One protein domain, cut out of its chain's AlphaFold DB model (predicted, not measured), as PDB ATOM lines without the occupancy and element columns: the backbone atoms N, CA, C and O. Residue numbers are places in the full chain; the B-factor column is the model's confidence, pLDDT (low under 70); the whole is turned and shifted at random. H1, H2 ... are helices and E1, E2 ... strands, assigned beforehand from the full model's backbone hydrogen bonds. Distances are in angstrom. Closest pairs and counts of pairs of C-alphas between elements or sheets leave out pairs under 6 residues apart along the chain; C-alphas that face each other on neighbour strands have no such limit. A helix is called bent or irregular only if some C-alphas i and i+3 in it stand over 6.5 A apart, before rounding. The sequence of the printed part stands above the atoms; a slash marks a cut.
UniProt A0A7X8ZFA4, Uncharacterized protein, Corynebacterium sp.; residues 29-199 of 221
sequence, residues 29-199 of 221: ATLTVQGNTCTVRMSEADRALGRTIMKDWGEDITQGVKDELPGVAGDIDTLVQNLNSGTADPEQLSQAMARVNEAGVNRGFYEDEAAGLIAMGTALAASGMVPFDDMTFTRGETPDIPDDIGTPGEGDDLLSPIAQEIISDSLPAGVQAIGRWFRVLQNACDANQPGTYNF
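AT A GLANCE: This is residues 29 to 199 of the 221 residues of an uncharacterized protein of Corynebacterium sp. (UniProt A0A7X8ZFA4). A small twisted sheet of E3, E2, E1 and E4 stands at one end, with H6 covering part of one face, and the long helix H1 runs from near this sheet to the other end, where H2 and H3 make a helical hairpin; H4 packs side by side with residues 54 to 65 of H1, in the middle of the whole, and also touches H2 and H3. H5 packs on the later part of H1, and H6 slants away from H1 toward the sheet. The printed part has 171 residues with six named helices and four named strands, in the order E1 E2 H1 H2 H3 H4 E3 H5 H6 E4; the sheet, in the order E3 E2 E1 E4, is antiparallel throughout, and the class is mixed, helices and strands. The whole is only just compact, close to loose, with a radius of gyration of the C-alphas of 18.5 A and spans of 54 by 37 by 23 A.

HOW THE PARTS SIT: In the sheet, E1, residues 29 to 34, and E2, residues 37 to 41, form a hairpin and are antiparallel at 159 degrees, with N 32 and O 39 at 2.8 A, within hydrogen-bond range. E3, residues 135 to 138, is an edge strand antiparallel to E2 at 163 degrees, with N 38 and O 137 at 2.8 A. E4, residues 195 to 197, is the other edge strand, antiparallel to E1 at 143 degrees, with N 31 and O 195 at 2.8 A. The sheet is only just strongly twisted, its C-alphas lying up to 4.1 A off the best plane. H6, residues 173 to 190, is on the sheet at a height of 7.6 A, over E2 and slantwise to the strands at 34 degrees on the local plane to E2; this gives two layers, a helix on one face of a sheet. The closest C-alphas of E2 and H6 are those of Cys 38 and Cys 189, 6.0 A apart. H1, residues 44 to 68, touches H6 with its residues 50 to 57 alone, at a steep tilt of 46 degrees, opposite ways; the closest C-alphas are those of Ile 53 and Gly 174, 6.0 A. H1 touches H4, residues 113 to 125, at a shallow tilt of 25 degrees, opposite ways, the C-alphas of Gly 58 and Gly 121 being closest at 3.7 A. H5, residues 161 to 170, touches H1 at a tilt of 38 degrees, only just steep, with the C-alphas of Asp 60 and Ser 170 closest at 5.3 A. H2, residues 70 to 85, and H3, residues 90 to 107, form a helical hairpin at a steep tilt of 41 degrees, with the C-alphas of Asp 75 and Ala 96 closest at 4.9 A. H2 touches H4 at 46 degrees, a steep tilt, closest at the C-alphas of Val 80 and Thr 122, 6.0 A. H1 and H2 touch only at the corner, and only just, with 3 pairs of C-alphas within 8 A. H5 and H6 are apart. In H1, H3, H4, H5 and H6 every O i to N i+4 pair is within hydrogen-bond range; in H2 10 of 12 are.

IN THESE COORDINATES: E1 begins at C-alpha 29, (145.545, 151.778, 136.097), and measures 16.3 A; E2 measures 13.2 A. H1 runs 36.3 A, from C-alpha 44 at (145.837, 143.566, 141.375) to C-alpha 68 at (181.955, 141.550, 144.594). H2 measures 23.2 A and is irregular, C-alphas 71 and 74 being 8.1 A apart. H3 measures 25.5 A, H4 18.0 A, H5 14.0 A and H6 26.1 A. E3 measures 10.4 A, and E4 ends at C-alpha 197, (146.932, 154.331, 131.813).

THE WHOLE: The two C-alphas farthest apart are those of Gly 35 and Gly 71, 56.3 A, while those of Ala 29 and Phe 199 are 7.0 A apart. The printed part has no cut. The link E3 to H5, residues 139 to 160, is long, and the link H4 to E3 is short but not tight. The mean pLDDT of the printed part is 79.8; residues 86 to 88, 127 to 133, 140 to 157, 172 to 174 and 199 are under 70.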
ATOM      1  N   ALA A  29     145.687 150.910 134.945       74.75
ATOM      2  CA  ALA A  29     145.545 151.778 136.097       74.75
ATOM      3  C   ALA A  29     144.596 152.926 135.768       74.75
ATOM      4  O   ALA A  29     144.660 153.510 134.687       74.75
ATOM      5  N   THR A  30     143.707 153.259 136.691       82.81
ATOM      6  CA  THR A  30     142.747 154.346 136.503       82.81
ATOM      7  C   THR A  30     143.203 155.565 137.283       82.81
ATOM      8  O   THR A  30     143.305 155.508 138.504       82.81
ATOM      9  N   LEU A  31     143.444 156.664 136.575       86.06
ATOM     10  CA  LEU A  31     143.688 157.979 137.145       86.06
ATOM     11  C   LEU A  31     142.363 158.735 137.251       86.06
ATOM     12  O   LEU A  31     141.709 159.026 136.246       86.06
ATOM     13  N   THR A  32     141.996 159.106 138.470       88.06
ATOM     14  CA  THR A  32     140.902 160.040 138.749       88.06
ATOM     15  C   THR A  32     141.467 161.358 139.249       88.06
ATOM     16  O   THR A  32     142.382 161.357 140.068       88.06
ATOM     17  N   VAL A  33     140.896 162.474 138.795       87.94
ATOM     18  CA  VAL A  33     141.312 163.821 139.195       87.94
ATOM     19  C   VAL A  33     140.141 164.525 139.871       87.94
ATOM     20  O   VAL A  33     139.072 164.671 139.275       87.94
ATOM     21  N   GLN A  34     140.336 164.959 141.114       88.38
ATOM     22  CA  GLN A  34     139.352 165.696 141.900       88.38
ATOM     23  C   GLN A  34     139.988 166.974 142.452       88.38
ATOM     24  O   GLN A  34     140.760 166.952 143.408       88.38
ATOM     25  N   GLY A  35     139.653 168.116 141.847       87.94
ATOM     26  CA  GLY A  35     140.264 169.393 142.206       87.94
ATOM     27  C   GLY A  35     141.766 169.380 141.924       87.94
ATOM     28  O   GLY A  35     142.170 169.298 140.765       87.94
ATOM     29  N   ASN A  36     142.573 169.465 142.984       88.06
ATOM     30  CA  ASN A  36     144.035 169.409 142.907       88.06
ATOM     31  C   ASN A  36     144.607 168.033 143.275       88.06
ATOM     32  O   ASN A  36     145.818 167.893 143.391       88.06
ATOM     33  N   THR A  37     143.752 167.038 143.499       87.38
ATOM     34  CA  THR A  37     144.150 165.707 143.958       87.38
ATOM     35  C   THR A  37     143.970 164.694 142.839       87.38
ATOM     36  O   THR A  37     142.938 164.670 142.163       87.38
ATOM     37  N   CYS A  38     144.967 163.837 142.671       87.12
ATOM     38  CA  CYS A  38     144.996 162.771 141.688       87.12
ATOM     39  C   CYS A  38     145.138 161.434 142.396       87.12
ATOM     40  O   CYS A  38     146.045 161.249 143.201       87.12
ATOM     41  N   THR A  39     144.233 160.510 142.095       87.75
ATOM     42  CA  THR A  39     144.233 159.161 142.662       87.75
ATOM     43  C   THR A  39     144.418 158.150 141.545       87.75
ATOM     44  O   THR A  39     143.684 158.173 140.558       87.75
ATOM     45  N   VAL A  40     145.391 157.261 141.710       84.69
ATOM     46  CA  VAL A  40     145.705 156.175 140.785       84.69
ATOM     47  C   VAL A  40     145.293 154.869 141.431       84.69
ATOM     48  O   VAL A  40     145.788 154.518 142.497       84.69
ATOM     49  N   ARG A  41     144.405 154.138 140.761       84.12
ATOM     50  CA  ARG A  41     144.017 152.782 141.149       84.12
ATOM     51  C   ARG A  41     144.642 151.771 140.221       84.12
ATOM     52  O   ARG A  41     144.362 151.806 139.024       84.12
ATOM     53  N   MET A  42     145.444 150.862 140.760       77.88
ATOM     54  CA  MET A  42     146.085 149.801 139.985       77.88
ATOM     55  C   MET A  42     145.300 148.491 140.075       77.88
ATOM     56  O   MET A  42     144.782 148.117 141.134       77.88
ATOM     57  N   SER A  43     145.253 147.751 138.966       75.44
ATOM     58  CA  SER A  43     144.736 146.383 138.988       75.44
ATOM     59  C   SER A  43     145.613 145.506 139.890       75.44
ATOM     60  O   SER A  43     146.814 145.728 139.997       75.44
ATOM     61  N   GLU A  44     145.046 144.492 140.547       78.00
ATOM     62  CA  GLU A  44     145.837 143.566 141.375       78.00
ATOM     63  C   GLU A  44     146.980 142.904 140.587       78.00
ATOM     64  O   GLU A  44     148.063 142.702 141.133       78.00
ATOM     65  N   ALA A  45     146.766 142.647 139.292       75.62
ATOM     66  CA  ALA A  45     147.777 142.110 138.391       75.62
ATOM     67  C   ALA A  45     148.955 143.078 138.186       75.62
ATOM     68  O   ALA A  45     150.104 142.658 138.293       75.62
ATOM     69  N   ASP A  46     148.694 144.370 137.958       75.44
ATOM     70  CA  ASP A  46     149.763 145.371 137.806       75.44
ATOM     71  C   ASP A  46     150.494 145.607 139.133       75.44
ATOM     72  O   ASP A  46     151.711 145.783 139.151       75.44
ATOM     73  N   ARG A  47     149.775 145.532 140.262       77.62
ATOM     74  CA  ARG A  47     150.385 145.589 141.599       77.62
ATOM     75  C   ARG A  47     151.306 144.401 141.851       77.62
ATOM     76  O   ARG A  47     152.395 144.571 142.388       77.62
ATOM     77  N   ALA A  48     150.875 143.200 141.471       77.62
ATOM     78  CA  ALA A  48     151.693 141.998 141.572       77.62
ATOM     79  C   ALA A  48     152.933 142.091 140.677       77.62
ATOM     80  O   ALA A  48     154.030 141.812 141.147       77.62
ATOM     81  N   LEU A  49     152.772 142.557 139.434       77.38
ATOM     82  CA  LEU A  49     153.878 142.751 138.501       77.38
ATOM     83  C   LEU A  49     154.895 143.776 139.019       77.38
ATOM     84  O   LEU A  49     156.089 143.497 139.012       77.38
ATOM     85  N   GLY A  50     154.433 144.929 139.511       76.31
ATOM     86  CA  GLY A  50     155.296 145.938 140.118       76.31
ATOM     87  C   GLY A  50     156.093 145.386 141.301       76.31
ATOM     88  O   GLY A  50     157.310 145.554 141.355       76.31
ATOM     89  N   ARG A  51     155.436 144.647 142.209       78.38
ATOM     90  CA  ARG A  51     156.117 143.982 143.333       78.38
ATOM     91  C   ARG A  51     157.158 142.969 142.869       78.38
ATOM     92  O   ARG A  51     158.228 142.930 143.457       78.38
ATOM     93  N   THR A  52     156.868 142.179 141.834       80.81
ATOM     94  CA  THR A  52     157.842 141.245 141.252       80.81
ATOM     95  C   THR A  52     159.052 141.988 140.697       80.81
ATOM     96  O   THR A  52     160.166 141.644 141.050       80.81
ATOM     97  N   ILE A  53     158.850 143.062 139.930       79.75
ATOM     98  CA  ILE A  53     159.954 143.855 139.369       79.75
ATOM     99  C   ILE A  53     160.854 144.435 140.471       79.75
ATOM    100  O   ILE A  53     162.075 144.355 140.367       79.75
ATOM    101  N   MET A  54     160.269 145.016 141.525       79.44
ATOM    102  CA  MET A  54     161.056 145.551 142.646       79.44
ATOM    103  C   MET A  54     161.752 144.438 143.422       79.44
ATOM    104  O   MET A  54     162.865 144.633 143.904       79.44
ATOM    105  N   LYS A  55     161.095 143.279 143.535       83.75
ATOM    106  CA  LYS A  55     161.675 142.128 144.199       83.75
ATOM    107  C   LYS A  55     162.920 141.644 143.466       83.75
ATOM    108  O   LYS A  55     163.965 141.517 144.095       83.75
ATOM    109  N   ASP A  56     162.791 141.420 142.163       84.12
ATOM    110  CA  ASP A  56     163.871 140.938 141.306       84.12
ATOM    111  C   ASP A  56     165.053 141.921 141.350       84.12
ATOM    112  O   ASP A  56     166.177 141.511 141.604       84.12
ATOM    113  N   TRP A  57     164.792 143.234 141.266       85.56
ATOM    114  CA  TRP A  57     165.851 144.243 141.403       85.56
ATOM    115  C   TRP A  57     166.567 144.180 142.759       85.56
ATOM    116  O   TRP A  57     167.791 144.269 142.830       85.56
ATOM    117  N   GLY A  58     165.818 144.015 143.852       86.12
ATOM    118  CA  GLY A  58     166.398 143.900 145.188       86.12
ATOM    119  C   GLY A  58     167.264 142.648 145.369       86.12
ATOM    120  O   GLY A  58     168.328 142.705 145.998       86.12
ATOM    121  N   GLU A  59     166.829 141.524 144.793       89.44
ATOM    122  CA  GLU A  59     167.604 140.282 144.737       89.44
ATOM    123  C   GLU A  59     168.876 140.465 143.890       89.44
ATOM    124  O   GLU A  59     169.954 140.081 144.348       89.44
ATOM    125  N   ASP A  60     168.783 141.137 142.738       90.06
ATOM    126  CA  ASP A  60     169.913 141.413 141.840       90.06
ATOM    127  C   ASP A  60     170.957 142.346 142.479       90.06
ATOM    128  O   ASP A  60     172.151 142.064 142.403       90.06
ATOM    129  N   ILE A  61     170.541 143.406 143.188       90.81
ATOM    130  CA  ILE A  61     171.457 144.269 143.963       90.81
ATOM    131  C   ILE A  61     172.213 143.438 145.002       90.81
ATOM    132  O   ILE A  61     173.436 143.524 145.124       90.81
ATOM    133  N   THR A  62     171.483 142.614 145.758       92.50
ATOM    134  CA  THR A  62     172.072 141.775 146.809       92.50
ATOM    135  C   THR A  62     173.049 140.761 146.213       92.50
ATOM    136  O   THR A  62     174.104 140.502 146.796       92.50
ATOM    137  N   GLN A  63     172.720 140.197 145.048       94.62
ATOM    138  CA  GLN A  63     173.598 139.284 144.329       94.62
ATOM    139  C   GLN A  63     174.845 139.995 143.795       94.62
ATOM    140  O   GLN A  63     175.940 139.476 143.985       94.62
ATOM    141  N   GLY A  64     174.720 141.208 143.250       94.06
ATOM    142  CA  GLY A  64     175.866 142.012 142.816       94.06
ATOM    143  C   GLY A  64     176.856 142.285 143.953       94.06
ATOM    144  O   GLY A  64     178.061 142.109 143.787       94.06
ATOM    145  N   VAL A  65     176.365 142.597 145.161       94.94
ATOM    146  CA  VAL A  65     177.242 142.746 146.341       94.94
ATOM    147  C   VAL A  65     177.932 141.422 146.705       94.94
ATOM    148  O   VAL A  65     179.106 141.425 147.076       94.94
ATOM    149  N   LYS A  66     177.245 140.276 146.589       96.38
ATOM    150  CA  LYS A  66     177.848 138.950 146.839       96.38
ATOM    151  C   LYS A  66     178.917 138.588 145.816       96.38
ATOM    152  O   LYS A  66     179.923 137.991 146.199       96.38
ATOM    153  N   ASP A  67     178.702 138.935 144.553       96.31
ATOM    154  CA  ASP A  67     179.654 138.680 143.474       96.31
ATOM    155  C   ASP A  67     180.939 139.496 143.674       96.31
ATOM    156  O   ASP A  67     182.037 138.994 143.425       96.31
ATOM    157  N   GLU A  68     180.815 140.705 144.230       96.75
ATOM    158  CA  GLU A  68     181.955 141.550 144.594       96.75
ATOM    159  C   GLU A  68     182.650 141.144 145.900       96.75
ATOM    160  O   GLU A  68     183.858 141.351 146.060       96.75
ATOM    161  N   LEU A  69     181.909 140.537 146.833       96.44
ATOM    162  CA  LEU A  69     182.388 140.133 148.158       96.44
ATOM    163  C   LEU A  69     182.216 138.619 148.418       96.44
ATOM    164  O   LEU A  69     181.656 138.221 149.448       96.44
ATOM    165  N   PRO A  70     182.748 137.726 147.558       95.31
ATOM    166  CA  PRO A  70     182.458 136.291 147.628       95.31
ATOM    167  C   PRO A  70     182.974 135.635 148.917       95.31
ATOM    168  O   PRO A  70     182.409 134.647 149.386       95.31
ATOM    169  N   GLY A  71     184.027 136.194 149.527       94.81
ATOM    170  CA  GLY A  71     184.600 135.702 150.784       94.81
ATOM    171  C   GLY A  71     183.686 135.856 152.006       94.81
ATOM    172  O   GLY A  71     183.900 135.166 153.000       94.81
ATOM    173  N   VAL A  72     182.667 136.718 151.927       96.12
ATOM    174  CA  VAL A  72     181.699 136.985 153.007       96.12
ATOM    175  C   VAL A  72     180.251 136.740 152.563       96.12
ATOM    176  O   VAL A  72     179.317 137.175 153.229       96.12
ATOM    177  N   ALA A  73     180.023 135.991 151.476       95.44
ATOM    178  CA  ALA A  73     178.676 135.728 150.953       95.44
ATOM    179  C   ALA A  73     177.722 135.098 151.992       95.44
ATOM    180  O   ALA A  73     176.547 135.456 152.047       95.44
ATOM    181  N   GLY A  74     178.230 134.223 152.871       94.06
ATOM    182  CA  GLY A  74     177.437 133.642 153.964       94.06
ATOM    183  C   GLY A  74     177.072 134.641 155.073       94.06
ATOM    184  O   GLY A  74     176.008 134.529 155.685       94.06
ATOM    185  N   ASP A  75     177.914 135.652 155.311       94.31
ATOM    186  CA  ASP A  75     177.580 136.760 156.213       94.31
ATOM    187  C   ASP A  75     176.504 137.649 155.585       94.31
ATOM    188  O   ASP A  75     175.556 138.032 156.266       94.31
ATOM    189  N   ILE A  76     176.580 137.893 154.273       94.19
ATOM    190  CA  ILE A  76     175.536 138.605 153.523       94.19
ATOM    191  C   ILE A  76     174.201 137.853 153.606       94.19
ATOM    192  O   ILE A  76     173.180 138.463 153.915       94.19
ATOM    193  N   ASP A  77     174.189 136.528 153.419       92.88
ATOM    194  CA  ASP A  77     172.978 135.712 153.604       92.88
ATOM    195  C   ASP A  77     172.405 135.841 155.020       92.88
ATOM    196  O   ASP A  77     171.188 135.933 155.197       92.88
ATOM    197  N   THR A  78     173.276 135.900 156.028       90.12
ATOM    198  CA  THR A  78     172.878 136.117 157.424       90.12
ATOM    199  C   THR A  78     172.236 137.493 157.611       90.12
ATOM    200  O   THR A  78     171.213 137.600 158.291       90.12
ATOM    201  N   LEU A  79     172.787 138.546 156.997       90.06
ATOM    202  CA  LEU A  79     172.208 139.894 157.022       90.06
ATOM    203  C   LEU A  79     170.824 139.920 156.354       90.06
ATOM    204  O   LEU A  79     169.865 140.402 156.956       90.06
ATOM    205  N   VAL A  80     170.690 139.335 155.161       90.31
ATOM    206  CA  VAL A  80     169.421 139.270 154.412       90.31
ATOM    207  C   VAL A  80     168.349 138.502 155.188       90.31
ATOM    208  O   VAL A  80     167.203 138.944 155.284       90.31
ATOM    209  N   GLN A  81     168.696 137.350 155.770       86.81
ATOM    210  CA  GLN A  81     167.757 136.577 156.588       86.81
ATOM    211  C   GLN A  81     167.285 137.386 157.798       86.81
ATOM    212  O   GLN A  81     166.086 137.445 158.059       86.81
ATOM    213  N   ASN A  82     168.207 138.063 158.486       84.62
ATOM    214  CA  ASN A  82     167.883 138.918 159.625       84.62
ATOM    215  C   ASN A  82     166.940 140.060 159.283       84.62
ATOM    216  O   ASN A  82     165.983 140.299 160.012       84.62
ATOM    217  N   LEU A  83     167.204 140.760 158.187       83.12
ATOM    218  CA  LEU A  83     166.369 141.870 157.742       83.12
ATOM    219  C   LEU A  83     164.947 141.407 157.389       83.12
ATOM    220  O   LEU A  83     163.993 142.149 157.603       83.12
ATOM    221  N   ASN A  84     164.793 140.167 156.915       81.38
ATOM    222  CA  ASN A  84     163.490 139.593 156.583       81.38
ATOM    223  C   ASN A  84     162.724 139.037 157.793       81.38
ATOM    224  O   ASN A  84     161.499 139.146 157.841       81.38
ATOM    225  N   SER A  85     163.405 138.393 158.744       79.06
ATOM    226  CA  SER A  85     162.739 137.656 159.828       79.06
ATOM    227  C   SER A  85     162.871 138.308 161.206       79.06
ATOM    228  O   SER A  85     162.070 138.019 162.093       79.06
ATOM    229  N   GLY A  86     163.872 139.166 161.414       69.25
ATOM    230  CA  GLY A  86     164.217 139.742 162.717       69.25
ATOM    231  C   GLY A  86     164.627 138.702 163.767       69.25
ATOM    232  O   GLY A  86     164.546 138.983 164.959       69.25
ATOM    233  N   THR A  87     164.991 137.481 163.350       67.81
ATOM    234  CA  THR A  87     165.130 136.337 164.269       67.81
ATOM    235  C   THR A  87     166.554 135.953 164.648       67.81
ATOM    236  O   THR A  87     166.683 135.059 165.484       67.81
ATOM    237  N   ALA A  88     167.613 136.508 164.046       67.50
ATOM    238  CA  ALA A  88     168.953 136.077 164.446       67.50
ATOM    239  C   ALA A  88     169.462 136.806 165.688       67.50
ATOM    240  O   ALA A  88     168.957 137.840 166.129       67.50
ATOM    241  N   ASP A  89     170.486 136.190 166.260       79.19
ATOM    242  CA  ASP A  89     171.209 136.674 167.417       79.19
ATOM    243  C   ASP A  89     171.869 138.039 167.113       79.19
ATOM    244  O   ASP A  89     172.640 138.135 166.150       79.19
ATOM    245  N   PRO A  90     171.608 139.091 167.917       78.75
ATOM    246  CA  PRO A  90     172.226 140.407 167.749       78.75
ATOM    247  C   PRO A  90     173.757 140.375 167.693       78.75
ATOM    248  O   PRO A  90     174.363 141.199 167.005       78.75
ATOM    249  N   GLU A  91     174.395 139.429 168.390       84.62
ATOM    250  CA  GLU A  91     175.851 139.284 168.350       84.62
ATOM    251  C   GLU A  91     176.324 138.753 166.989       84.62
ATOM    252  O   GLU A  91     177.260 139.302 166.403       84.62
ATOM    253  N   GLN A  92     175.635 137.751 166.434       83.44
ATOM    254  CA  GLN A  92     175.923 137.230 165.092       83.44
ATOM    255  C   GLN A  92     175.689 138.289 164.014       83.44
ATOM    256  O   GLN A  92     176.494 138.407 163.092       83.44
ATOM    257  N   LEU A  93     174.630 139.090 164.160       84.00
ATOM    258  CA  LEU A  93     174.319 140.188 163.248       84.00
ATOM    259  C   LEU A  93     175.428 141.248 163.245       84.00
ATOM    260  O   LEU A  93     175.914 141.633 162.184       84.00
ATOM    261  N   SER A  94     175.860 141.680 164.432       86.88
ATOM    262  CA  SER A  94     176.937 142.661 164.592       86.88
ATOM    263  C   SER A  94     178.248 142.173 163.967       86.88
ATOM    264  O   SER A  94     178.908 142.905 163.228       86.88
ATOM    265  N   GLN A  95     178.599 140.903 164.188       90.94
ATOM    266  CA  GLN A  95     179.807 140.312 163.619       90.94
ATOM    267  C   GLN A  95     179.738 140.156 162.092       90.94
ATOM    268  O   GLN A  95     180.728 140.429 161.415       90.94
ATOM    269  N   ALA A  96     178.593 139.729 161.549       90.06
ATOM    270  CA  ALA A  96     178.386 139.637 160.105       90.06
ATOM    271  C   ALA A  96     178.500 141.022 159.449       90.06
ATOM    272  O   ALA A  96     179.198 141.176 158.451       90.06
ATOM    273  N   MET A  97     177.894 142.046 160.059       91.06
ATOM    274  CA  MET A  97     177.956 143.421 159.564       91.06
ATOM    275  C   MET A  97     179.384 143.974 159.583       91.06
ATOM    276  O   MET A  97     179.823 144.551 158.593       91.06
ATOM    277  N   ALA A  98     180.143 143.726 160.656       93.12
ATOM    278  CA  ALA A  98     181.546 144.129 160.740       93.12
ATOM    279  C   ALA A  98     182.409 143.478 159.644       93.12
ATOM    280  O   ALA A  98     183.185 144.173 158.991       93.12
ATOM    281  N   ARG A  99     182.241 142.170 159.398       94.81
ATOM    282  CA  ARG A  99     182.979 141.452 158.341       94.81
ATOM    283  C   ARG A  99     182.615 141.938 156.942       94.81
ATOM    284  O   ARG A  99     183.502 142.090 156.107       94.81
ATOM    285  N   VAL A 100     181.334 142.199 156.689       95.00
ATOM    286  CA  VAL A 100     180.872 142.740 155.405       95.00
ATOM    287  C   VAL A 100     181.399 144.156 155.183       95.00
ATOM    288  O   VAL A 100     181.875 144.438 154.087       95.00
ATOM    289  N   ASN A 101     181.391 145.019 156.205       93.44
ATOM    290  CA  ASN A 101     181.940 146.371 156.090       93.44
ATOM    291  C   ASN A 101     183.457 146.347 155.833       93.44
ATOM    292  O   ASN A 101     183.940 146.988 154.905       93.44
ATOM    293  N   GLU A 102     184.209 145.538 156.588       95.69
ATOM    294  CA  GLU A 102     185.654 145.376 156.381       95.69
ATOM    295  C   GLU A 102     185.971 144.858 154.968       95.69
ATOM    296  O   GLU A 102     186.842 145.398 154.281       95.69
ATOM    297  N   ALA A 103     185.249 143.837 154.499       95.94
ATOM    298  CA  ALA A 103     185.410 143.310 153.147       95.94
ATOM    299  C   ALA A 103     185.036 144.351 152.075       95.94
ATOM    300  O   ALA A 103     185.757 144.488 151.086       95.94
ATOM    301  N   GLY A 104     183.955 145.105 152.292       95.31
ATOM    302  CA  GLY A 104     183.489 146.176 151.415       95.31
ATOM    303  C   GLY A 104     184.535 147.273 151.239       95.31
ATOM    304  O   GLY A 104     184.954 147.553 150.114       95.31
ATOM    305  N   VAL A 105     185.032 147.835 152.341       95.56
ATOM    306  CA  VAL A 105     186.068 148.879 152.305       95.56
ATOM    307  C   VAL A 105     187.334 148.373 151.607       95.56
ATOM    308  O   VAL A 105     187.888 149.065 150.753       95.56
ATOM    309  N   ASN A 106     187.761 147.136 151.884       95.50
ATOM    310  CA  ASN A 106     188.919 146.533 151.213       95.50
ATOM    311  C   ASN A 106     188.709 146.331 149.702       95.50
ATOM    312  O   ASN A 106     189.675 146.374 148.937       95.50
ATOM    313  N   ARG A 107     187.466 146.105 149.263       95.12
ATOM    314  CA  ARG A 107     187.103 145.958 147.847       95.12
ATOM    315  C   ARG A 107     186.974 147.303 147.124       95.12
ATOM    316  O   ARG A 107     187.132 147.326 145.902       95.12
ATOM    317  N   GLY A 108     186.748 148.394 147.856       93.62
ATOM    318  CA  GLY A 108     186.640 149.756 147.325       93.62
ATOM    319  C   GLY A 108     185.270 150.416 147.504       93.62
ATOM    320  O   GLY A 108     185.043 151.465 146.907       93.62
ATOM    321  N   PHE A 109     184.375 149.822 148.299       92.81
ATOM    322  CA  PHE A 109     183.156 150.490 148.754       92.81
ATOM    323  C   PHE A 109     183.485 151.583 149.782       92.81
ATOM    324  O   PHE A 109     184.521 151.533 150.453       92.81
ATOM    325  N   TYR A 110     182.584 152.549 149.943       92.00
ATOM    326  CA  TYR A 110     182.612 153.447 151.096       92.00
ATOM    327  C   TYR A 110     182.202 152.717 152.382       92.00
ATOM    328  O   TYR A 110     181.644 151.618 152.351       92.00
ATOM    329  N   GLU A 111     182.512 153.327 153.528       87.94
ATOM    330  CA  GLU A 111     182.131 152.784 154.834       87.94
ATOM    331  C   GLU A 111     180.609 152.595 154.908       87.94
ATOM    332  O   GLU A 111     179.844 153.466 154.496       87.94
ATOM    333  N   ASP A 112     180.190 151.423 155.384       84.88
ATOM    334  CA  ASP A 112     178.804 150.958 155.505       84.88
ATOM    335  C   ASP A 112     178.019 150.825 154.187       84.88
ATOM    336  O   ASP A 112     176.884 150.347 154.188       84.88
ATOM    337  N   GLU A 113     178.610 151.159 153.040       88.25
ATOM    338  CA  GLU A 113     177.908 151.198 151.757       88.25
ATOM    339  C   GLU A 113     177.452 149.811 151.296       88.25
ATOM    340  O   GLU A 113     176.293 149.635 150.924       88.25
ATOM    341  N   ALA A 114     178.320 148.798 151.384       89.12
ATOM    342  CA  ALA A 114     177.950 147.427 151.031       89.12
ATOM    343  C   ALA A 114     176.790 146.912 151.906       89.12
ATOM    344  O   ALA A 114     175.858 146.283 151.406       89.12
ATOM    345  N   ALA A 115     176.804 147.230 153.207       87.06
ATOM    346  CA  ALA A 115     175.715 146.894 154.121       87.06
ATOM    347  C   ALA A 115     174.428 147.673 153.787       87.06
ATOM    348  O   ALA A 115     173.338 147.099 153.819       87.06
ATOM    349  N   GLY A 116     174.551 148.947 153.405       85.00
ATOM    350  CA  GLY A 116     173.450 149.780 152.929       85.00
ATOM    351  C   GLY A 116     172.789 149.226 151.665       85.00
ATOM    352  O   GLY A 116     171.563 149.134 151.608       85.00
ATOM    353  N   LEU A 117     173.580 148.769 150.689       88.44
ATOM    354  CA  LEU A 117     173.075 148.120 149.475       88.44
ATOM    355  C   LEU A 117     172.350 146.806 149.781       88.44
ATOM    356  O   LEU A 117     171.283 146.561 149.225       88.44
ATOM    357  N   ILE A 118     172.873 145.988 150.700       89.31
ATOM    358  CA  ILE A 118     172.204 144.755 151.150       89.31
ATOM    359  C   ILE A 118     170.871 145.081 151.833       89.31
ATOM    360  O   ILE A 118     169.866 144.409 151.587       89.31
ATOM    361  N   ALA A 119     170.838 146.118 152.674       85.56
ATOM    362  CA  ALA A 119     169.617 146.563 153.340       85.56
ATOM    363  C   ALA A 119     168.569 147.061 152.335       85.56
ATOM    364  O   ALA A 119     167.409 146.654 152.408       85.56
ATOM    365  N   MET A 120     168.989 147.877 151.364       85.25
ATOM    366  CA  MET A 120     168.144 148.343 150.267       85.25
ATOM    367  C   MET A 120     167.614 147.171 149.438       85.25
ATOM    368  O   MET A 120     166.403 147.040 149.275       85.25
ATOM    369  N   GLY A 121     168.498 146.286 148.971       86.19
ATOM    370  CA  GLY A 121     168.129 145.111 148.187       86.19
ATOM    371  C   GLY A 121     167.133 144.215 148.925       86.19
ATOM    372  O   GLY A 121     166.109 143.824 148.368       86.19
ATOM    373  N   THR A 122     167.349 143.989 150.223       85.69
ATOM    374  CA  THR A 122     166.423 143.204 151.050       85.69
ATOM    375  C   THR A 122     165.066 143.893 151.226       85.69
ATOM    376  O   THR A 122     164.028 143.242 151.121       85.69
ATOM    377  N   ALA A 123     165.037 145.209 151.455       80.75
ATOM    378  CA  ALA A 123     163.791 145.963 151.604       80.75
ATOM    379  C   ALA A 123     162.967 146.009 150.302       80.75
ATOM    380  O   ALA A 123     161.734 145.917 150.332       80.75
ATOM    381  N   LEU A 124     163.649 146.102 149.157       80.38
ATOM    382  CA  LEU A 124     163.058 145.997 147.824       80.38
ATOM    383  C   LEU A 124     162.491 144.589 147.571       80.38
ATOM    384  O   LEU A 124     161.326 144.464 147.187       80.38
ATOM    385  N   ALA A 125     163.263 143.543 147.891       81.31
ATOM    386  CA  ALA A 125     162.857 142.134 147.820       81.31
ATOM    387  C   ALA A 125     161.633 141.815 148.689       81.31
ATOM    388  O   ALA A 125     160.732 141.079 148.278       81.31
ATOM    389  N   ALA A 126     161.551 142.427 149.871       74.56
ATOM    390  CA  ALA A 126     160.412 142.310 150.774       74.56
ATOM    391  C   ALA A 126     159.159 143.068 150.285       74.56
ATOM    392  O   ALA A 126     158.102 142.971 150.911       74.56
ATOM    393  N   SER A 127     159.234 143.781 149.152       60.84
ATOM    394  CA  SER A 127     158.140 144.506 148.486       60.84
ATOM    395  C   SER A 127     157.540 145.692 149.265       60.84
ATOM    396  O   SER A 127     156.459 146.168 148.922       60.84
ATOM    397  N   GLY A 128     158.243 146.196 150.289       51.22
ATOM    398  CA  GLY A 128     157.736 147.227 151.209       51.22
ATOM    399  C   GLY A 128     158.063 148.683 150.851       51.22
ATOM    400  O   GLY A 128     157.455 149.587 151.417       51.22
ATOM    401  N   MET A 129     159.009 148.937 149.941       50.44
ATOM    402  CA  MET A 129     159.501 150.300 149.672       50.44
ATOM    403  C   MET A 129     158.717 151.078 148.606       50.44
ATOM    404  O   MET A 129     158.683 152.303 148.668       50.44
ATOM    405  N   VAL A 130     158.067 150.402 147.652       56.38
ATOM    406  CA  VAL A 130     157.213 151.059 146.648       56.38
ATOM    407  C   VAL A 130     155.776 150.596 146.865       56.38
ATOM    408  O   VAL A 130     155.450 149.452 146.532       56.38
ATOM    409  N   PRO A 131     154.902 151.441 147.440       58.12
ATOM    410  CA  PRO A 131     153.508 151.087 147.621       58.12
ATOM    411  C   PRO A 131     152.834 151.075 146.249       58.12
ATOM    412  O   PRO A 131     152.408 152.105 145.741       58.12
ATOM    413  N   PHE A 132     152.695 149.892 145.654       64.88
ATOM    414  CA  PHE A 132     151.839 149.702 144.481       64.88
ATOM    415  C   PHE A 132     150.344 149.743 144.839       64.88
ATOM    416  O   PHE A 132     149.524 149.326 144.036       64.88
ATOM    417  N   ASP A 133     149.949 150.184 146.033       68.62
ATOM    418  CA  ASP A 133     148.536 150.346 146.392       68.62
ATOM    419  C   ASP A 133     147.893 151.547 145.682       68.62
ATOM    420  O   ASP A 133     148.490 152.164 144.802       68.62
ATOM    421  N   ASP A 134     146.638 151.864 146.009       75.50
ATOM    422  CA  ASP A 134     146.001 153.082 145.505       75.50
ATOM    423  C   ASP A 134     146.838 154.298 145.935       75.50
ATOM    424  O   ASP A 134     146.982 154.592 147.123       75.50
ATOM    425  N   MET A 135     147.387 155.018 144.960       77.88
ATOM    426  CA  MET A 135     148.267 156.157 145.207       77.88
ATOM    427  C   MET A 135     147.484 157.447 145.087       77.88
ATOM    428  O   MET A 135     146.635 157.588 144.209       77.88
ATOM    429  N   THR A 136     147.789 158.407 145.951       81.12
ATOM    430  CA  THR A 136     147.229 159.754 145.869       81.12
ATOM    431  C   THR A 136     148.356 160.767 145.907       81.12
ATOM    432  O   THR A 136     149.217 160.691 146.778       81.12
ATOM    433  N   PHE A 137     148.338 161.708 144.970       79.50
ATOM    434  CA  PHE A 137     149.295 162.805 144.908       79.50
ATOM    435  C   PHE A 137     148.596 164.107 144.517       79.50
ATOM    436  O   PHE A 137     147.501 164.109 143.941       79.50
ATOM    437  N   THR A 138     149.216 165.222 144.881       82.00
ATOM    438  CA  THR A 138     148.705 166.559 144.592       82.00
ATOM    439  C   THR A 138     149.284 167.051 143.274       82.00
ATOM    440  O   THR A 138     150.454 166.842 142.976       82.00
ATOM    441  N   ARG A 139     148.477 167.743 142.474       79.56
ATOM    442  CA  ARG A 139     148.943 168.408 141.255       79.56
ATOM    443  C   ARG A 139     150.054 169.409 141.577       79.56
ATOM    444  O   ARG A 139     149.892 170.220 142.494       79.56
ATOM    445  N   GLY A 140     151.120 169.401 140.780       69.88
ATOM    446  CA  GLY A 140     152.294 170.252 140.983       69.88
ATOM    447  C   GLY A 140     153.220 169.809 142.120       69.88
ATOM    448  O   GLY A 140     154.258 170.438 142.314       69.88
ATOM    449  N   GLU A 141     152.882 168.742 142.848       67.19
ATOM    450  CA  GLU A 141     153.845 167.997 143.654       67.19
ATOM    451  C   GLU A 141     154.351 166.853 142.785       67.19
ATOM    452  O   GLU A 141     153.563 166.015 142.350       67.19
ATOM    453  N   THR A 142     155.653 166.810 142.516       54.16
ATOM    454  CA  THR A 142     156.283 165.591 142.014       54.16
ATOM    455  C   THR A 142     156.270 164.607 143.187       54.16
ATOM    456  O   THR A 142     156.897 164.905 144.206       54.16
ATOM    457  N   PRO A 143     155.544 163.469 143.125       52.19
ATOM    458  CA  PRO A 143     155.844 162.341 143.998       52.19
ATOM    459  C   PRO A 143     157.353 162.125 143.987       52.19
ATOM    460  O   PRO A 143     157.947 162.205 142.913       52.19
ATOM    461  N   ASP A 144     157.951 161.856 145.143       51.38
ATOM    462  CA  ASP A 144     159.394 161.640 145.310       51.38
ATOM    463  C   ASP A 144     159.810 160.281 144.703       51.38
ATOM    464  O   ASP A 144     160.273 159.357 145.364       51.38
ATOM    465  N   ILE A 145     159.497 160.106 143.423       50.94
ATOM    466  CA  ILE A 145     159.777 158.947 142.600       50.94
ATOM    467  C   ILE A 145     160.815 159.464 141.616       50.94
ATOM    468  O   ILE A 145     160.445 160.218 140.710       50.94
ATOM    469  N   PRO A 146     162.102 159.139 141.825       47.19
ATOM    470  CA  PRO A 146     163.160 159.692 141.013       47.19
ATOM    471  C   PRO A 146     162.867 159.405 139.547       47.19
ATOM    472  O   PRO A 146     162.530 158.291 139.147       47.19
ATOM    473  N   ASP A 147     162.997 160.453 138.747       46.88
ATOM    474  CA  ASP A 147     162.844 160.422 137.298       46.88
ATOM    475  C   ASP A 147     163.805 159.426 136.615       46.88
ATOM    476  O   ASP A 147     163.582 159.026 135.468       46.88
ATOM    477  N   ASP A 148     164.802 158.996 137.383       50.12
ATOM    478  CA  ASP A 148     165.887 158.084 137.095       50.12
ATOM    479  C   ASP A 148     166.002 157.059 138.233       50.12
ATOM    480  O   ASP A 148     167.003 157.007 138.946       50.12
ATOM    481  N   ILE A 149     164.952 156.258 138.465       50.06
ATOM    482  CA  ILE A 149     165.062 155.101 139.367       50.06
ATOM    483  C   ILE A 149     166.189 154.211 138.824       50.06
ATOM    484  O   ILE A 149     165.985 153.483 137.855       50.06
ATOM    485  N   GLY A 150     167.377 154.326 139.421       48.72
ATOM    486  CA  GLY A 150     168.564 153.544 139.093       48.72
ATOM    487  C   GLY A 150     169.592 154.186 138.156       48.72
ATOM    488  O   GLY A 150     170.569 153.513 137.843       48.72
ATOM    489  N   THR A 151     169.443 155.447 137.738       48.78
ATOM    490  CA  THR A 151     170.559 156.179 137.109       48.78
ATOM    491  C   THR A 151     171.196 157.060 138.187       48.78
ATOM    492  O   THR A 151     170.551 158.018 138.615       48.78
ATOM    493  N   PRO A 152     172.413 156.753 138.677       46.62
ATOM    494  CA  PRO A 152     173.130 157.665 139.563       46.62
ATOM    495  C   PRO A 152     173.210 159.037 138.886       46.62
ATOM    496  O   PRO A 152     173.575 159.121 137.710       46.62
ATOM    497  N   GLY A 153     172.812 160.106 139.580       45.53
ATOM    498  CA  GLY A 153     172.867 161.445 139.005       45.53
ATOM    499  C   GLY A 153     174.312 161.833 138.684       45.53
ATOM    500  O   GLY A 153     175.241 161.403 139.364       45.53
ATOM    501  N   GLU A 154     174.517 162.711 137.695       41.50
ATOM    502  CA  GLU A 154     175.841 163.248 137.305       41.50
ATOM    503  C   GLU A 154     176.557 164.056 138.424       41.50
ATOM    504  O   GLU A 154     177.563 164.714 138.167       41.50
ATOM    505  N   GLY A 155     176.060 164.025 139.668       42.97
ATOM    506  CA  GLY A 155     176.624 164.712 140.831       42.97
ATOM    507  C   GLY A 155     176.752 163.872 142.107       42.97
ATOM    508  O   GLY A 155     177.113 164.437 143.139       42.97
ATOM    509  N   ASP A 156     176.481 162.565 142.078       49.41
ATOM    510  CA  ASP A 156     176.482 161.756 143.302       49.41
ATOM    511  C   ASP A 156     177.854 161.116 143.573       49.41
ATOM    512  O   ASP A 156     178.048 159.910 143.436       49.41
ATOM    513  N   ASP A 157     178.784 161.921 144.103       56.59
ATOM    514  CA  ASP A 157     179.980 161.444 144.835       56.59
ATOM    515  C   ASP A 157     179.610 160.636 146.109       56.59
ATOM    516  O   ASP A 157     180.476 160.239 146.889       56.59
ATOM    517  N   LEU A 158     178.312 160.417 146.350       70.12
ATOM    518  CA  LEU A 158     177.736 159.733 147.506       70.12
ATOM    519  C   LEU A 158     177.881 158.210 147.449       70.12
ATOM    520  O   LEU A 158     177.746 157.566 148.486       70.12
ATOM    521  N   LEU A 159     178.151 157.651 146.265       79.69
ATOM    522  CA  LEU A 159     178.357 156.219 146.070       79.69
ATOM    523  C   LEU A 159     179.735 155.935 145.474       79.69
ATOM    524  O   LEU A 159     180.232 156.695 144.640       79.69
ATOM    525  N   SER A 160     180.342 154.821 145.873       88.00
ATOM    526  CA  SER A 160     181.553 154.320 145.235       88.00
ATOM    527  C   SER A 160     181.255 153.879 143.796       88.00
ATOM    528  O   SER A 160     180.134 153.461 143.487       88.00
ATOM    529  N   PRO A 161     182.258 153.890 142.897       89.50
ATOM    530  CA  PRO A 161     182.076 153.408 141.528       89.50
ATOM    531  C   PRO A 161     181.526 151.976 141.446       89.50
ATOM    532  O   PRO A 161     180.751 151.671 140.550       89.50
ATOM    533  N   ILE A 162     181.883 151.116 142.406       89.00
ATOM    534  CA  ILE A 162     181.420 149.721 142.459       89.00
ATOM    535  C   ILE A 162     179.935 149.667 142.831       89.00
ATOM    536  O   ILE A 162     179.167 148.934 142.217       89.00
ATOM    537  N   ALA A 163     179.509 150.462 143.816       86.81
ATOM    538  CA  ALA A 163     178.100 150.556 144.181       86.81
ATOM    539  C   ALA A 163     177.243 151.098 143.027       86.81
ATOM    540  O   ALA A 163     176.152 150.584 142.777       86.81
ATOM    541  N   GLN A 164     177.751 152.097 142.299       85.62
ATOM    542  CA  GLN A 164     177.097 152.626 141.101       85.62
ATOM    543  C   GLN A 164     176.972 151.562 140.002       85.62
ATOM    544  O   GLN A 164     175.898 151.432 139.415       85.62
ATOM    545  N   GLU A 165     178.032 150.787 139.755       86.38
ATOM    546  CA  GLU A 165     178.032 149.685 138.785       86.38
ATOM    547  C   GLU A 165     177.012 148.607 139.172       86.38
ATOM    548  O   GLU A 165     176.155 148.277 138.359       86.38
ATOM    549  N   ILE A 166     176.992 148.159 140.435       86.19
ATOM    550  CA  ILE A 166     175.994 147.194 140.928       86.19
ATOM    551  C   ILE A 166     174.571 147.713 140.707       86.19
ATOM    552  O   ILE A 166     173.729 146.978 140.195       86.19
ATOM    553  N   ILE A 167     174.270 148.960 141.086       83.25
ATOM    554  CA  ILE A 167     172.923 149.533 140.924       83.25
ATOM    555  C   ILE A 167     172.545 149.634 139.444       83.25
ATOM    556  O   ILE A 167     171.419 149.292 139.087       83.25
ATOM    557  N   SER A 168     173.472 150.081 138.597       79.31
ATOM    558  CA  SER A 168     173.250 150.253 137.160       79.31
ATOM    559  C   SER A 168     173.046 148.912 136.446       79.31
ATOM    560  O   SER A 168     172.111 148.775 135.660       79.31
ATOM    561  N   ASP A 169     173.884 147.916 136.733       80.75
ATOM    562  CA  ASP A 169     173.844 146.601 136.082       80.75
ATOM    563  C   ASP A 169     172.678 145.742 136.572       80.75
ATOM    564  O   ASP A 169     172.104 144.969 135.803       80.75
ATOM    565  N   SER A 170     172.293 145.906 137.839       77.25
ATOM    566  CA  SER A 170     171.120 145.236 138.403       77.25
ATOM    567  C   SER A 170     169.805 145.862 137.957       77.25
ATOM    568  O   SER A 170     168.766 145.254 138.184       77.25
ATOM    569  N   LEU A 171     169.809 147.056 137.348       73.31
ATOM    570  CA  LEU A 171     168.593 147.806 137.057       73.31
ATOM    571  C   LEU A 171     167.746 147.121 135.970       73.31
ATOM    572  O   LEU A 171     168.052 147.224 134.775       73.31
ATOM    573  N   PRO A 172     166.605 146.499 136.314       68.69
ATOM    574  CA  PRO A 172     165.786 145.827 135.325       68.69
ATOM    575  C   PRO A 172     165.085 146.859 134.442       68.69
ATOM    576  O   PRO A 172     164.597 147.891 134.914       68.69
ATOM    577  N   ALA A 173     164.894 146.535 133.160       68.12
ATOM    578  CA  ALA A 173     164.096 147.360 132.243       68.12
ATOM    579  C   ALA A 173     162.683 147.667 132.793       68.12
ATOM    580  O   ALA A 173     162.105 148.715 132.491       68.12
ATOM    581  N   GLY A 174     162.147 146.768 133.629       65.69
ATOM    582  CA  GLY A 174     160.889 146.948 134.350       65.69
ATOM    583  C   GLY A 174     160.907 148.097 135.366       65.69
ATOM    584  O   GLY A 174     159.912 148.809 135.470       65.69
ATOM    585  N   VAL A 175     162.015 148.336 136.075       71.44
ATOM    586  CA  VAL A 175     162.122 149.427 137.065       71.44
ATOM    587  C   VAL A 175     162.105 150.785 136.370       71.44
ATOM    588  O   VAL A 175     161.326 151.668 136.732       71.44
ATOM    589  N   GLN A 176     162.849 150.926 135.274       71.94
ATOM    590  CA  GLN A 176     162.780 152.139 134.456       71.94
ATOM    591  C   GLN A 176     161.384 152.348 133.844       71.94
ATOM    592  O   GLN A 176     160.925 153.480 133.675       71.94
ATOM    593  N   ALA A 177     160.686 151.264 133.494       70.88
ATOM    594  CA  ALA A 177     159.325 151.330 132.974       70.88
ATOM    595  C   ALA A 177     158.317 151.846 134.006       70.88
ATOM    596  O   ALA A 177     157.422 152.611 133.633       70.88
ATOM    597  N   ILE A 178     158.491 151.461 135.277       73.88
ATOM    598  CA  ILE A 178     157.727 151.979 136.417       73.88
ATOM    599  C   ILE A 178     157.947 153.489 136.545       73.88
ATOM    600  O   ILE A 178     156.970 154.239 136.541       73.88
ATOM    601  N   GLY A 179     159.205 153.950 136.574       73.81
ATOM    602  CA  GLY A 179     159.531 155.381 136.656       73.81
ATOM    603  C   GLY A 179     158.910 156.197 135.514       73.81
ATOM    604  O   GLY A 179     158.216 157.191 135.742       73.81
ATOM    605  N   ARG A 180     159.038 155.719 134.266       75.62
ATOM    606  CA  ARG A 180     158.396 156.353 133.096       75.62
ATOM    607  C   ARG A 180     156.873 156.397 133.207       75.62
ATOM    608  O   ARG A 180     156.259 157.398 132.838       75.62
ATOM    609  N   TRP A 181     156.255 155.320 133.683       76.75
ATOM    610  CA  TRP A 181     154.806 155.239 133.849       76.75
ATOM    611  C   TRP A 181     154.294 156.235 134.898       76.75
ATOM    612  O   TRP A 181     153.303 156.925 134.650       76.75
ATOM    613  N   PHE A 182     155.011 156.401 136.012       77.25
ATOM    614  CA  PHE A 182     154.705 157.432 137.003       77.25
ATOM    615  C   PHE A 182     154.734 158.842 136.416       77.25
ATOM    616  O   PHE A 182     153.796 159.608 136.639       77.25
ATOM    617  N   ARG A 183     155.736 159.168 135.590       78.00
ATOM    618  CA  ARG A 183     155.798 160.475 134.919       78.00
ATOM    619  C   ARG A 183     154.604 160.714 133.991       78.00
ATOM    620  O   ARG A 183     154.073 161.819 133.940       78.00
ATOM    621  N   VAL A 184     154.137 159.684 133.278       81.31
ATOM    622  CA  VAL A 184     152.921 159.786 132.448       81.31
ATOM    623  C   VAL A 184     151.700 160.132 133.304       81.31
ATOM    624  O   VAL A 184     150.928 161.014 132.930       81.31
ATOM    625  N   LEU A 185     151.539 159.485 134.461       80.62
ATOM    626  CA  LEU A 185     150.439 159.760 135.388       80.62
ATOM    627  C   LEU A 185     150.504 161.171 135.984       80.62
ATOM    628  O   LEU A 185     149.466 161.822 136.107       80.62
ATOM    629  N   GLN A 186     151.700 161.653 136.324       79.69
ATOM    630  CA  GLN A 186     151.912 163.015 136.822       79.69
ATOM    631  C   GLN A 186     151.554 164.055 135.756       79.69
ATOM    632  O   GLN A 186     150.701 164.907 135.989       79.69
ATOM    633  N   ASN A 187     152.090 163.911 134.540       83.38
ATOM    634  CA  ASN A 187     151.772 164.800 133.421       83.38
ATOM    635  C   ASN A 187     150.266 164.820 133.115       83.38
ATOM    636  O   ASN A 187     149.689 165.875 132.850       83.38
ATOM    637  N   ALA A 188     149.610 163.658 133.176       84.56
ATOM    638  CA  ALA A 188     148.167 163.550 133.011       84.56
ATOM    639  C   ALA A 188     147.389 164.246 134.140       84.56
ATOM    640  O   ALA A 188     146.399 164.934 133.882       84.56
ATOM    641  N   CYS A 189     147.834 164.102 135.388       85.50
ATOM    642  CA  CYS A 189     147.259 164.791 136.538       85.50
ATOM    643  C   CYS A 189     147.363 166.320 136.402       85.50
ATOM    644  O   CYS A 189     146.357 167.030 136.559       85.50
ATOM    645  N   ASP A 190     148.551 166.819 136.051       84.69
ATOM    646  CA  ASP A 190     148.848 168.237 135.823       84.69
ATOM    647  C   ASP A 190     148.019 168.818 134.679       84.69
ATOM    648  O   ASP A 190     147.438 169.897 134.814       84.69
ATOM    649  N   ALA A 191     147.848 168.055 133.600       87.06
ATOM    650  CA  ALA A 191     147.008 168.423 132.466       87.06
ATOM    651  C   ALA A 191     145.495 168.237 132.709       87.06
ATOM    652  O   ALA A 191     144.698 168.523 131.813       87.06
ATOM    653  N   ASN A 192     145.078 167.767 133.894       86.44
ATOM    654  CA  ASN A 192     143.683 167.454 134.225       86.44
ATOM    655  C   ASN A 192     143.044 166.422 133.270       86.44
ATOM    656  O   ASN A 192     141.912 166.595 132.818       86.44
ATOM    657  N   GLN A 193     143.780 165.352 132.961       87.19
ATOM    658  CA  GLN A 193     143.397 164.285 132.034       87.19
ATOM    659  C   GLN A 193     143.122 162.968 132.787       87.19
ATOM    660  O   GLN A 193     143.968 162.070 132.802       87.19
ATOM    661  N   PRO A 194     141.950 162.814 133.433       87.81
ATOM    662  CA  PRO A 194     141.567 161.535 134.023       87.81
ATOM    663  C   PRO A 194     141.401 160.472 132.931       87.81
ATOM    664  O   PRO A 194     141.027 160.780 131.798       87.81
ATOM    665  N   GLY A 195     141.647 159.211 133.268       85.19
ATOM    666  CA  GLY A 195     141.565 158.132 132.290       85.19
ATOM    667  C   GLY A 195     142.272 156.862 132.723       85.19
ATOM    668  O   GLY A 195     142.629 156.685 133.887       85.19
ATOM    669  N   THR A 196     142.467 155.971 131.760       82.88
ATOM    670  CA  THR A 196     143.127 154.686 131.966       82.88
ATOM    671  C   THR A 196     144.524 154.707 131.359       82.88
ATOM    672  O   THR A 196     144.692 155.059 130.193       82.88
ATOM    673  N   TYR A 197     145.514 154.302 132.148       77.25
ATOM    674  CA  TYR A 197     146.932 154.331 131.813       77.25
ATOM    675  C   TYR A 197     147.527 152.938 132.017       77.25
ATOM    676  O   TYR A 197     147.529 152.401 133.127       77.25
ATOM    677  N   ASN A 198     148.025 152.338 130.938       71.19
ATOM    678  CA  ASN A 198     148.541 150.972 130.972       71.19
ATOM    679  C   ASN A 198     149.981 150.950 131.481       71.19
ATOM    680  O   ASN A 198     150.846 151.647 130.950       71.19
ATOM    681  N   PHE A 199     150.232 150.085 132.458       63.62
ATOM    682  CA  PHE A 199     151.550 149.855 133.042       63.62
ATOM    683  C   PHE A 199     152.523 149.177 132.056       63.62
ATOM    684  O   PHE A 199     153.708 149.486 132.005       63.62
TER     685      PHE A 199